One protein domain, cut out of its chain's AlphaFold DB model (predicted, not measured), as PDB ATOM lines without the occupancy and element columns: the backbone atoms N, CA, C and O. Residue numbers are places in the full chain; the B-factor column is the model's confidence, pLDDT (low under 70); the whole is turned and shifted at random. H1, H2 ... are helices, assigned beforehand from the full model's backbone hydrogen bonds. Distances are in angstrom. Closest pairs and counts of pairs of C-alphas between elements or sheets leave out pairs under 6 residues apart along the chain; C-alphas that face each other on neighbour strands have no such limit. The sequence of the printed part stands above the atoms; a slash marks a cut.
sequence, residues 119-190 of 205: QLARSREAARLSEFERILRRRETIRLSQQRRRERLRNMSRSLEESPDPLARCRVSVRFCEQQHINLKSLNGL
ATOM      1  N   GLN A 119     119.860  91.041  84.868       76.00
ATOM      2  CA  GLN A 119     119.027  90.364  85.869       76.00
ATOM      3  C   GLN A 119     119.740  90.215  87.221       76.00
ATOM      4  O   GLN A 119     119.130  90.447  88.269       76.00
ATOM      5  N   LEU A 120     121.036  89.892  87.230       81.81
ATOM      6  CA  LEU A 120     121.836  89.819  88.456       81.81
ATOM      7  C   LEU A 120     121.991  91.195  89.117       81.81
ATOM      8  O   LEU A 120     121.942  91.292  90.346       81.81
ATOM      9  N   ALA A 121     122.145  92.266  88.334       83.12
ATOM     10  CA  ALA A 121     122.191  93.634  88.840       83.12
ATOM     11  C   ALA A 121     120.859  94.039  89.493       83.12
ATOM     12  O   ALA A 121     120.861  94.498  90.639       83.12
ATOM     13  N   ARG A 122     119.727  93.769  88.826       83.81
ATOM     14  CA  ARG A 122     118.379  94.011  89.371       83.81
ATOM     15  C   ARG A 122     118.106  93.187  90.628       83.81
ATOM     16  O   ARG A 122     117.559  93.711  91.592       83.81
ATOM     17  N   SER A 123     118.536  91.926  90.661       87.31
ATOM     18  CA  SER A 123     118.408  91.056  91.839       87.31
ATOM     19  C   SER A 123     119.207  91.587  93.037       87.31
ATOM     20  O   SER A 123     118.695  91.671  94.156       87.31
ATOM     21  N   ARG A 124     120.445  92.050  92.810       91.56
ATOM     22  CA  ARG A 124     121.264  92.693  93.852       91.56
ATOM     23  C   ARG A 124     120.648  93.999  94.345       91.56
ATOM     24  O   ARG A 124     120.719  94.288  95.539       91.56
ATOM     25  N   GLU A 125     120.074  94.798  93.451       91.56
ATOM     26  CA  GLU A 125     119.383  96.035  93.815       91.56
ATOM     27  C   GLU A 125     118.116  95.753  94.634       91.56
ATOM     28  O   GLU A 125     117.947  96.333  95.705       91.56
ATOM     29  N   ALA A 126     117.300  94.784  94.218       91.06
ATOM     30  CA  ALA A 126     116.125  94.341  94.962       91.06
ATOM     31  C   ALA A 126     116.489  93.829  96.368       91.06
ATOM     32  O   ALA A 126     115.849  94.209  97.350       91.06
ATOM     33  N   ALA A 127     117.564  93.045  96.498       90.25
ATOM     34  CA  ALA A 127     118.056  92.581  97.795       90.25
ATOM     35  C   ALA A 127     118.500  93.742  98.706       90.25
ATOM     36  O   ALA A 127     118.195  93.748  99.899       90.25
ATOM     37  N   ARG A 128     119.173  94.760  98.151       93.31
ATOM     38  CA  ARG A 128     119.568  95.967  98.900       93.31
ATOM     39  C   ARG A 128     118.361  96.779  99.360       93.31
ATOM     40  O   ARG A 128     118.358  97.262 100.491       93.31
ATOM     41  N   LEU A 129     117.352  96.935  98.505       94.62
ATOM     42  CA  LEU A 129     116.119  97.647  98.845       94.62
ATOM     43  C   LEU A 129     115.333  96.909  99.931       94.62
ATOM     44  O   LEU A 129     114.906  97.541 100.896       94.62
ATOM     45  N   SER A 130     115.235  95.582  99.836       91.88
ATOM     46  CA  SER A 130     114.628  94.741 100.873       91.88
ATOM     47  C   SER A 130     115.364  94.870 102.214       91.88
ATOM     48  O   SER A 130     114.749  95.084 103.261       91.88
ATOM     49  N   GLU A 131     116.702  94.856 102.205       92.88
ATOM     50  CA  GLU A 131     117.480  95.079 103.424       92.88
ATOM     51  C   GLU A 131     117.254  96.482 104.008       92.88
ATOM     52  O   GLU A 131     117.110  96.633 105.228       92.88
ATOM     53  N   PHE A 132     117.189  97.507 103.157       96.44
ATOM     54  CA  PHE A 132     116.906  98.871 103.583       96.44
ATOM     55  C   PHE A 132     115.515  98.989 104.212       96.44
ATOM     56  O   PHE A 132     115.373  99.567 105.293       96.44
ATOM     57  N   GLU A 133     114.506  98.378 103.600       94.25
ATOM     58  CA  GLU A 133     113.152  98.331 104.138       94.25
ATOM     59  C   GLU A 133     113.115  97.622 105.499       94.25
ATOM     60  O   GLU A 133     112.557  98.151 106.463       94.25
ATOM     61  N   ARG A 134     113.797  96.480 105.631       94.38
ATOM     62  CA  ARG A 134     113.932  95.759 106.905       94.38
ATOM     63  C   ARG A 134     114.560  96.636 107.991       94.38
ATOM     64  O   ARG A 134     114.100  96.641 109.137       94.38
ATOM     65  N   ILE A 135     115.595  97.408 107.653       95.19
ATOM     66  CA  ILE A 135     116.234  98.352 108.582       95.19
ATOM     67  C   ILE A 135     115.252  99.453 109.000       95.19
ATOM     68  O   ILE A 135     115.181  99.777 110.190       95.19
ATOM     69  N   LEU A 136     114.489 100.013 108.059       94.75
ATOM     70  CA  LEU A 136     113.485 101.038 108.351       94.75
ATOM     71  C   LEU A 136     112.375 100.504 109.258       94.75
ATOM     72  O   LEU A 136     112.089 101.125 110.283       94.75
ATOM     73  N   ARG A 137     111.825  99.322 108.956       92.81
ATOM     74  CA  ARG A 137     110.826  98.649 109.800       92.81
ATOM     75  C   ARG A 137     111.365  98.431 111.214       92.81
ATOM     76  O   ARG A 137     110.731  98.826 112.188       92.81
ATOM     77  N   ARG A 138     112.591  97.911 111.350       92.31
ATOM     78  CA  ARG A 138     113.233  97.715 112.661       92.31
ATOM     79  C   ARG A 138     113.415  99.027 113.422       92.31
ATOM     80  O   ARG A 138     113.200  99.070 114.635       92.31
ATOM     81  N   ARG A 139     113.826 100.097 112.737       95.31
ATOM     82  CA  ARG A 139     113.971 101.429 113.337       95.31
ATOM     83  C   ARG A 139     112.632 101.945 113.857       95.31
ATOM     84  O   ARG A 139     112.593 102.480 114.964       95.31
ATOM     85  N   GLU A 140     111.562 101.755 113.096       94.19
ATOM     86  CA  GLU A 140     110.220 102.180 113.480       94.19
ATOM     87  C   GLU A 140     109.698 101.397 114.689       94.19
ATOM     88  O   GLU A 140     109.244 101.996 115.664       94.19
ATOM     89  N   THR A 141     109.893 100.078 114.719       92.31
ATOM     90  CA  THR A 141     109.554  99.250 115.886       92.31
ATOM     91  C   THR A 141     110.286  99.718 117.144       92.31
ATOM     92  O   THR A 141     109.687  99.829 118.217       92.31
ATOM     93  N   ILE A 142     111.576 100.050 117.030       92.88
ATOM     94  CA  ILE A 142     112.353 100.597 118.150       92.88
ATOM     95  C   ILE A 142     111.787 101.952 118.588       92.88
ATOM     96  O   ILE A 142     111.621 102.174 119.790       92.88
ATOM     97  N   ARG A 143     111.471 102.845 117.643       95.69
ATOM     98  CA  ARG A 143     110.894 104.166 117.927       95.69
ATOM     99  C   ARG A 143     109.576 104.038 118.692       95.69
ATOM    100  O   ARG A 143     109.434 104.642 119.754       95.69
ATOM    101  N   LEU A 144     108.656 103.204 118.208       94.31
ATOM    102  CA  LEU A 144     107.358 102.958 118.842       94.31
ATOM    103  C   LEU A 144     107.505 102.296 120.216       94.31
ATOM    104  O   LEU A 144     106.825 102.684 121.164       94.31
ATOM    105  N   SER A 145     108.416 101.333 120.358       91.50
ATOM    106  CA  SER A 145     108.703 100.688 121.645       91.50
ATOM    107  C   SER A 145     109.224 101.693 122.681       91.50
ATOM    108  O   SER A 145     108.759 101.725 123.824       91.50
ATOM    109  N   GLN A 146     110.141 102.578 122.276       88.81
ATOM    110  CA  GLN A 146     110.645 103.647 123.138       88.81
ATOM    111  C   GLN A 146     109.552 104.655 123.498       88.81
ATOM    112  O   GLN A 146     109.463 105.044 124.661       88.81
ATOM    113  N   GLN A 147     108.704 105.035 122.540       91.50
ATOM    114  CA  GLN A 147     107.566 105.921 122.779       91.50
ATOM    115  C   GLN A 147     106.611 105.324 123.821       91.50
ATOM    116  O   GLN A 147     106.366 105.961 124.844       91.50
ATOM    117  N   ARG A 148     106.178 104.066 123.647       90.62
ATOM    118  CA  ARG A 148     105.322 103.366 124.624       90.62
ATOM    119  C   ARG A 148     105.990 103.228 125.989       90.62
ATOM    120  O   ARG A 148     105.335 103.304 127.022       90.62
ATOM    121  N   ARG A 149     107.307 103.003 126.034       88.06
ATOM    122  CA  ARG A 149     108.050 102.963 127.302       88.06
ATOM    123  C   ARG A 149     108.027 104.321 128.005       88.06
ATOM    124  O   ARG A 149     107.759 104.350 129.200       88.06
ATOM    125  N   ARG A 150     108.295 105.415 127.289       89.75
ATOM    126  CA  ARG A 150     108.246 106.779 127.842       89.75
ATOM    127  C   ARG A 150     106.848 107.125 128.339       89.75
ATOM    128  O   ARG A 150     106.710 107.661 129.429       89.75
ATOM    129  N   GLU A 151     105.821 106.760 127.584       89.50
ATOM    130  CA  GLU A 151     104.427 106.957 127.976       89.50
ATOM    131  C   GLU A 151     104.063 106.163 129.236       89.50
ATOM    132  O   GLU A 151     103.513 106.729 130.172       89.50
ATOM    133  N   ARG A 152     104.468 104.887 129.337       87.62
ATOM    134  CA  ARG A 152     104.298 104.101 130.572       87.62
ATOM    135  C   ARG A 152     104.984 104.747 131.774       87.62
ATOM    136  O   ARG A 152     104.397 104.786 132.848       87.62
ATOM    137  N   LEU A 153     106.203 105.263 131.601       83.88
ATOM    138  CA  LEU A 153     106.910 105.986 132.662       83.88
ATOM    139  C   LEU A 153     106.156 107.256 133.075       83.88
ATOM    140  O   LEU A 153     105.972 107.471 134.268       83.88
ATOM    141  N   ARG A 154     105.660 108.040 132.107       83.81
ATOM    142  CA  ARG A 154     104.833 109.233 132.361       83.81
ATOM    143  C   ARG A 154     103.518 108.894 133.072       83.81
ATOM    144  O   ARG A 154     103.092 109.627 133.955       83.81
ATOM    145  N   ASN A 155     102.884 107.777 132.727       81.00
ATOM    146  CA  ASN A 155     101.652 107.342 133.384       81.00
ATOM    147  C   ASN A 155     101.918 106.867 134.817       81.00
ATOM    148  O   ASN A 155     101.138 107.175 135.712       81.00
ATOM    149  N   MET A 156     103.035 106.171 135.060       73.00
ATOM    150  CA  MET A 156     103.448 105.815 136.421       73.00
ATOM    151  C   MET A 156     103.797 107.050 137.250       73.00
ATOM    152  O   MET A 156     103.387 107.120 138.404       73.00
ATOM    153  N   SER A 157     104.506 108.036 136.687       76.31
ATOM    154  CA  SER A 157     104.802 109.278 137.408       76.31
ATOM    155  C   SER A 157     103.521 110.039 137.736       76.31
ATOM    156  O   SER A 157     103.337 110.419 138.885       76.31
ATOM    157  N   ARG A 158     102.589 110.163 136.783       79.00
ATOM    158  CA  ARG A 158     101.284 110.796 137.018       79.00
ATOM    159  C   ARG A 158     100.464 110.053 138.075       79.00
ATOM    160  O   ARG A 158      99.930 110.677 138.980       79.00
ATOM    161  N   SER A 159     100.424 108.721 138.024       73.50
ATOM    162  CA  SER A 159      99.718 107.912 139.028       73.50
ATOM    163  C   SER A 159     100.300 108.083 140.435       73.50
ATOM    164  O   SER A 159      99.561 108.087 141.416       73.50
ATOM    165  N   LEU A 160     101.619 108.247 140.540       69.50
ATOM    166  CA  LEU A 160     102.287 108.570 141.799       69.50
ATOM    167  C   LEU A 160     102.049 110.022 142.225       69.50
ATOM    168  O   LEU A 160     102.120 110.328 143.418       69.50
ATOM    169  N   GLU A 161     101.780 110.920 141.278       69.94
ATOM    170  CA  GLU A 161     101.452 112.307 141.571       69.94
ATOM    171  C   GLU A 161     100.039 112.492 142.112       69.94
ATOM    172  O   GLU A 161      99.863 113.223 143.084       69.94
ATOM    173  N   GLU A 162      99.084 111.782 141.516       73.12
ATOM    174  CA  GLU A 162      97.654 111.790 141.837       73.12
ATOM    175  C   GLU A 162      97.288 110.818 142.976       73.12
ATOM    176  O   GLU A 162      96.124 110.716 143.364       73.12
ATOM    177  N   SER A 163      98.266 110.084 143.521       67.75
ATOM    178  CA  SER A 163      98.033 109.144 144.617       67.75
ATOM    179  C   SER A 163      97.618 109.880 145.899       67.75
ATOM    180  O   SER A 163      98.324 110.794 146.328       67.75
ATOM    181  N   PRO A 164      96.530 109.454 146.573       67.69
ATOM    182  CA  PRO A 164      96.139 110.007 147.868       67.69
ATOM    183  C   PRO A 164      97.058 109.551 149.015       67.69
ATOM    184  O   PRO A 164      96.947 110.077 150.121       67.69
ATOM    185  N   ASP A 165      97.945 108.571 148.783       71.81
ATOM    186  CA  ASP A 165      98.938 108.118 149.763       71.81
ATOM    187  C   ASP A 165     100.214 108.979 149.642       71.81
ATOM    188  O   ASP A 165     100.967 108.828 148.670       71.81
ATOM    189  N   PRO A 166     100.517 109.850 150.628       61.28
ATOM    190  CA  PRO A 166     101.686 110.731 150.589       61.28
ATOM    191  C   PRO A 166     103.019 109.964 150.572       61.28
ATOM    192  O   PRO A 166     104.053 110.526 150.213       61.28
ATOM    193  N   LEU A 167     103.021 108.668 150.910       62.78
ATOM    194  CA  LEU A 167     104.210 107.814 150.902       62.78
ATOM    195  C   LEU A 167     104.345 106.964 149.627       62.78
ATOM    196  O   LEU A 167     105.346 106.256 149.473       62.78
ATOM    197  N   ALA A 168     103.392 107.024 148.688       62.62
ATOM    198  CA  ALA A 168     103.420 106.214 147.467       62.62
ATOM    199  C   ALA A 168     104.652 106.510 146.597       62.62
ATOM    200  O   ALA A 168     105.346 105.585 146.163       62.62
ATOM    201  N   ARG A 169     104.989 107.797 146.424       58.88
ATOM    202  CA  ARG A 169     106.214 108.245 145.734       58.88
ATOM    203  C   ARG A 169     107.476 107.690 146.405       58.88
ATOM    204  O   ARG A 169     108.430 107.321 145.724       58.88
ATOM    205  N   CYS A 170     107.442 107.561 147.731       60.50
ATOM    206  CA  CYS A 170     108.575 107.109 148.525       60.50
ATOM    207  C   CYS A 170     108.835 105.606 148.446       60.50
ATOM    208  O   CYS A 170     109.972 105.149 148.377       60.50
ATOM    209  N   ARG A 171     107.777 104.799 148.409       62.03
ATOM    210  CA  ARG A 171     107.923 103.342 148.295       62.03
ATOM    211  C   ARG A 171     108.521 102.924 146.949       62.03
ATOM    212  O   ARG A 171     109.233 101.924 146.884       62.03
ATOM    213  N   VAL A 172     108.268 103.683 145.880       61.59
ATOM    214  CA  VAL A 172     108.835 103.403 144.551       61.59
ATOM    215  C   VAL A 172     110.322 103.746 144.484       61.59
ATOM    216  O   VAL A 172     111.088 102.955 143.933       61.59
ATOM    217  N   SER A 173     110.751 104.867 145.073       60.66
ATOM    218  CA  SER A 173     112.174 105.227 145.129       60.66
ATOM    219  C   SER A 173     112.978 104.207 145.939       60.66
ATOM    220  O   SER A 173     114.023 103.756 145.473       60.66
ATOM    221  N   VAL A 174     112.438 103.742 147.072       60.97
ATOM    222  CA  VAL A 174     113.046 102.677 147.890       60.97
ATOM    223  C   VAL A 174     113.192 101.372 147.097       60.97
ATOM    224  O   VAL A 174     114.297 100.836 147.010       60.97
ATOM    225  N   ARG A 175     112.129 100.899 146.426       63.16
ATOM    226  CA  ARG A 175     112.190  99.672 145.604       63.16
ATOM    227  C   ARG A 175     113.163  99.786 144.430       63.16
ATOM    228  O   ARG A 175     113.850  98.823 144.095       63.16
ATOM    229  N   PHE A 176     113.238 100.954 143.793       64.38
ATOM    230  CA  PHE A 176     114.193 101.189 142.713       64.38
ATOM    231  C   PHE A 176     115.641 101.127 143.223       64.38
ATOM    232  O   PHE A 176     116.483 100.491 142.588       64.38
ATOM    233  N   CYS A 177     115.925 101.720 144.386       62.19
ATOM    234  CA  CYS A 177     117.234 101.643 145.034       62.19
ATOM    235  C   CYS A 177     117.618 100.203 145.411       62.19
ATOM    236  O   CYS A 177     118.746  99.783 145.145       62.19
ATOM    237  N   GLU A 178     116.682  99.420 145.951       65.00
ATOM    238  CA  GLU A 178     116.894  97.997 146.260       65.00
ATOM    239  C   GLU A 178     117.211  97.178 145.001       65.00
ATOM    240  O   GLU A 178     118.159  96.390 144.992       65.00
ATOM    241  N   GLN A 179     116.494  97.413 143.898       70.50
ATOM    242  CA  GLN A 179     116.750  96.716 142.636       70.50
ATOM    243  C   GLN A 179     118.112  97.087 142.026       70.50
ATOM    244  O   GLN A 179     118.812  96.220 141.502       70.50
ATOM    245  N   GLN A 180     118.522  98.359 142.102       64.44
ATOM    246  CA  GLN A 180     119.858  98.782 141.661       64.44
ATOM    247  C   GLN A 180     120.957  98.117 142.496       64.44
ATOM    248  O   GLN A 180     121.972  97.695 141.951       64.44
ATOM    249  N   HIS A 181     120.742  97.959 143.801       65.88
ATOM    250  CA  HIS A 181     121.677  97.269 144.684       65.88
ATOM    251  C   HIS A 181     121.830  95.783 144.339       65.88
ATOM    252  O   HIS A 181     122.954  95.285 144.282       65.88
ATOM    253  N   ILE A 182     120.726  95.088 144.052       70.81
ATOM    254  CA  ILE A 182     120.758  93.690 143.600       70.81
ATOM    255  C   ILE A 182     121.548  93.573 142.287       70.81
ATOM    256  O   ILE A 182     122.428  92.722 142.171       70.81
ATOM    257  N   ASN A 183     121.303  94.479 141.336       67.75
ATOM    258  CA  ASN A 183     122.007  94.501 140.051       67.75
ATOM    259  C   ASN A 183     123.499  94.854 140.177       67.75
ATOM    260  O   ASN A 183     124.302  94.422 139.357       67.75
ATOM    261  N   LEU A 184     123.886  95.657 141.170       68.88
ATOM    262  CA  LEU A 184     125.289  95.991 141.430       68.88
ATOM    263  C   LEU A 184     126.018  94.852 142.150       68.88
ATOM    264  O   LEU A 184     127.186  94.607 141.860       68.88
ATOM    265  N   LYS A 185     125.334  94.130 143.044       67.19
ATOM    266  CA  LYS A 185     125.872  92.944 143.725       67.19
ATOM    267  C   LYS A 185     126.134  91.772 142.784       67.19
ATOM    268  O   LYS A 185     127.033  90.985 143.054       67.19
ATOM    269  N   SER A 186     125.375  91.647 141.696       69.62
ATOM    270  CA  SER A 186     125.576  90.585 140.703       69.62
ATOM    271  C   SER A 186     126.744  90.842 139.740       69.62
ATOM    272  O   SER A 186     127.087  89.969 138.944       69.62
ATOM    273  N   LEU A 187     127.391  92.015 139.806       69.38
ATOM    274  CA  LEU A 187     128.570  92.334 139.001       69.38
ATOM    275  C   LEU A 187     129.855  91.886 139.715       69.38
ATOM    276  O   LEU A 187     130.345  92.546 140.633       69.38
ATOM    277  N   ASN A 188     130.445  90.785 139.243       54.94
ATOM    278  CA  ASN A 188     131.738  90.300 139.730       54.94
ATOM    279  C   ASN A 188     132.842  91.358 139.546       54.94
ATOM    280  O   ASN A 188     133.052  91.870 138.444       54.94
ATOM    281  N   GLY A 189     133.565  91.665 140.629       60.25
ATOM    282  CA  GLY A 189     134.684  92.619 140.652       60.25
ATOM    283  C   GLY A 189     134.339  94.037 141.125       60.25
ATOM    284  O   GLY A 189     135.230  94.884 141.199       60.25
ATOM    285  N   LEU A 190     133.079  94.320 141.480       60.59
ATOM    286  CA  LEU A 190     132.676  95.614 142.037       60.59
ATOM    287  C   LEU A 190     132.803  95.621 143.573       60.59
ATOM    288  O   LEU A 190     131.835  95.414 144.295       60.59
TER     289      LEU A 190
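Overview. This is residues 119 to 190 of the 205 residues of an uncharacterized protein of Scyliorhinus torazame (UniProt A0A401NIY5). One very long helix, H1, meets a shorter helix, H2, at its far end, and the two make an open V with long arms that stand free of each other. The printed part has 72 residues with two named helices, H1 then H2, and no named strand; its class is all helix. It is extended and flat, with a radius of gyration of the C-alphas of 22.4 A and spans of 69 by 40 by 8 A.

Arrangement. H1, residues 119 to 161, and H2, residues 168 to 185, only just touch, and only at the corner by their link, with 3 pairs of C-alphas within 8 A. The closest C-alphas are those of Leu 160 and Arg 169, 5.6 A apart. Their lines stand at a steep tilt of 50 degrees, opposite ways. In both helices every O i to N i+4 pair is within hydrogen-bond range.

Along the chain. H1 begins at C-alpha 119 (119.027, 90.364, 85.869) and is 62.4 A long. H2 is 26.3 A long and ends at C-alpha 185 (125.872, 92.944, 143.725).

Size, cuts and confidence. The C-alphas farthest apart, of Gln 119 and Pro 166, are 70.0 A apart. The printed part has no cut, and the link from H1 to H2 is short, with 6 residues. Mean pLDDT is 88 in H1 and 64 in H2.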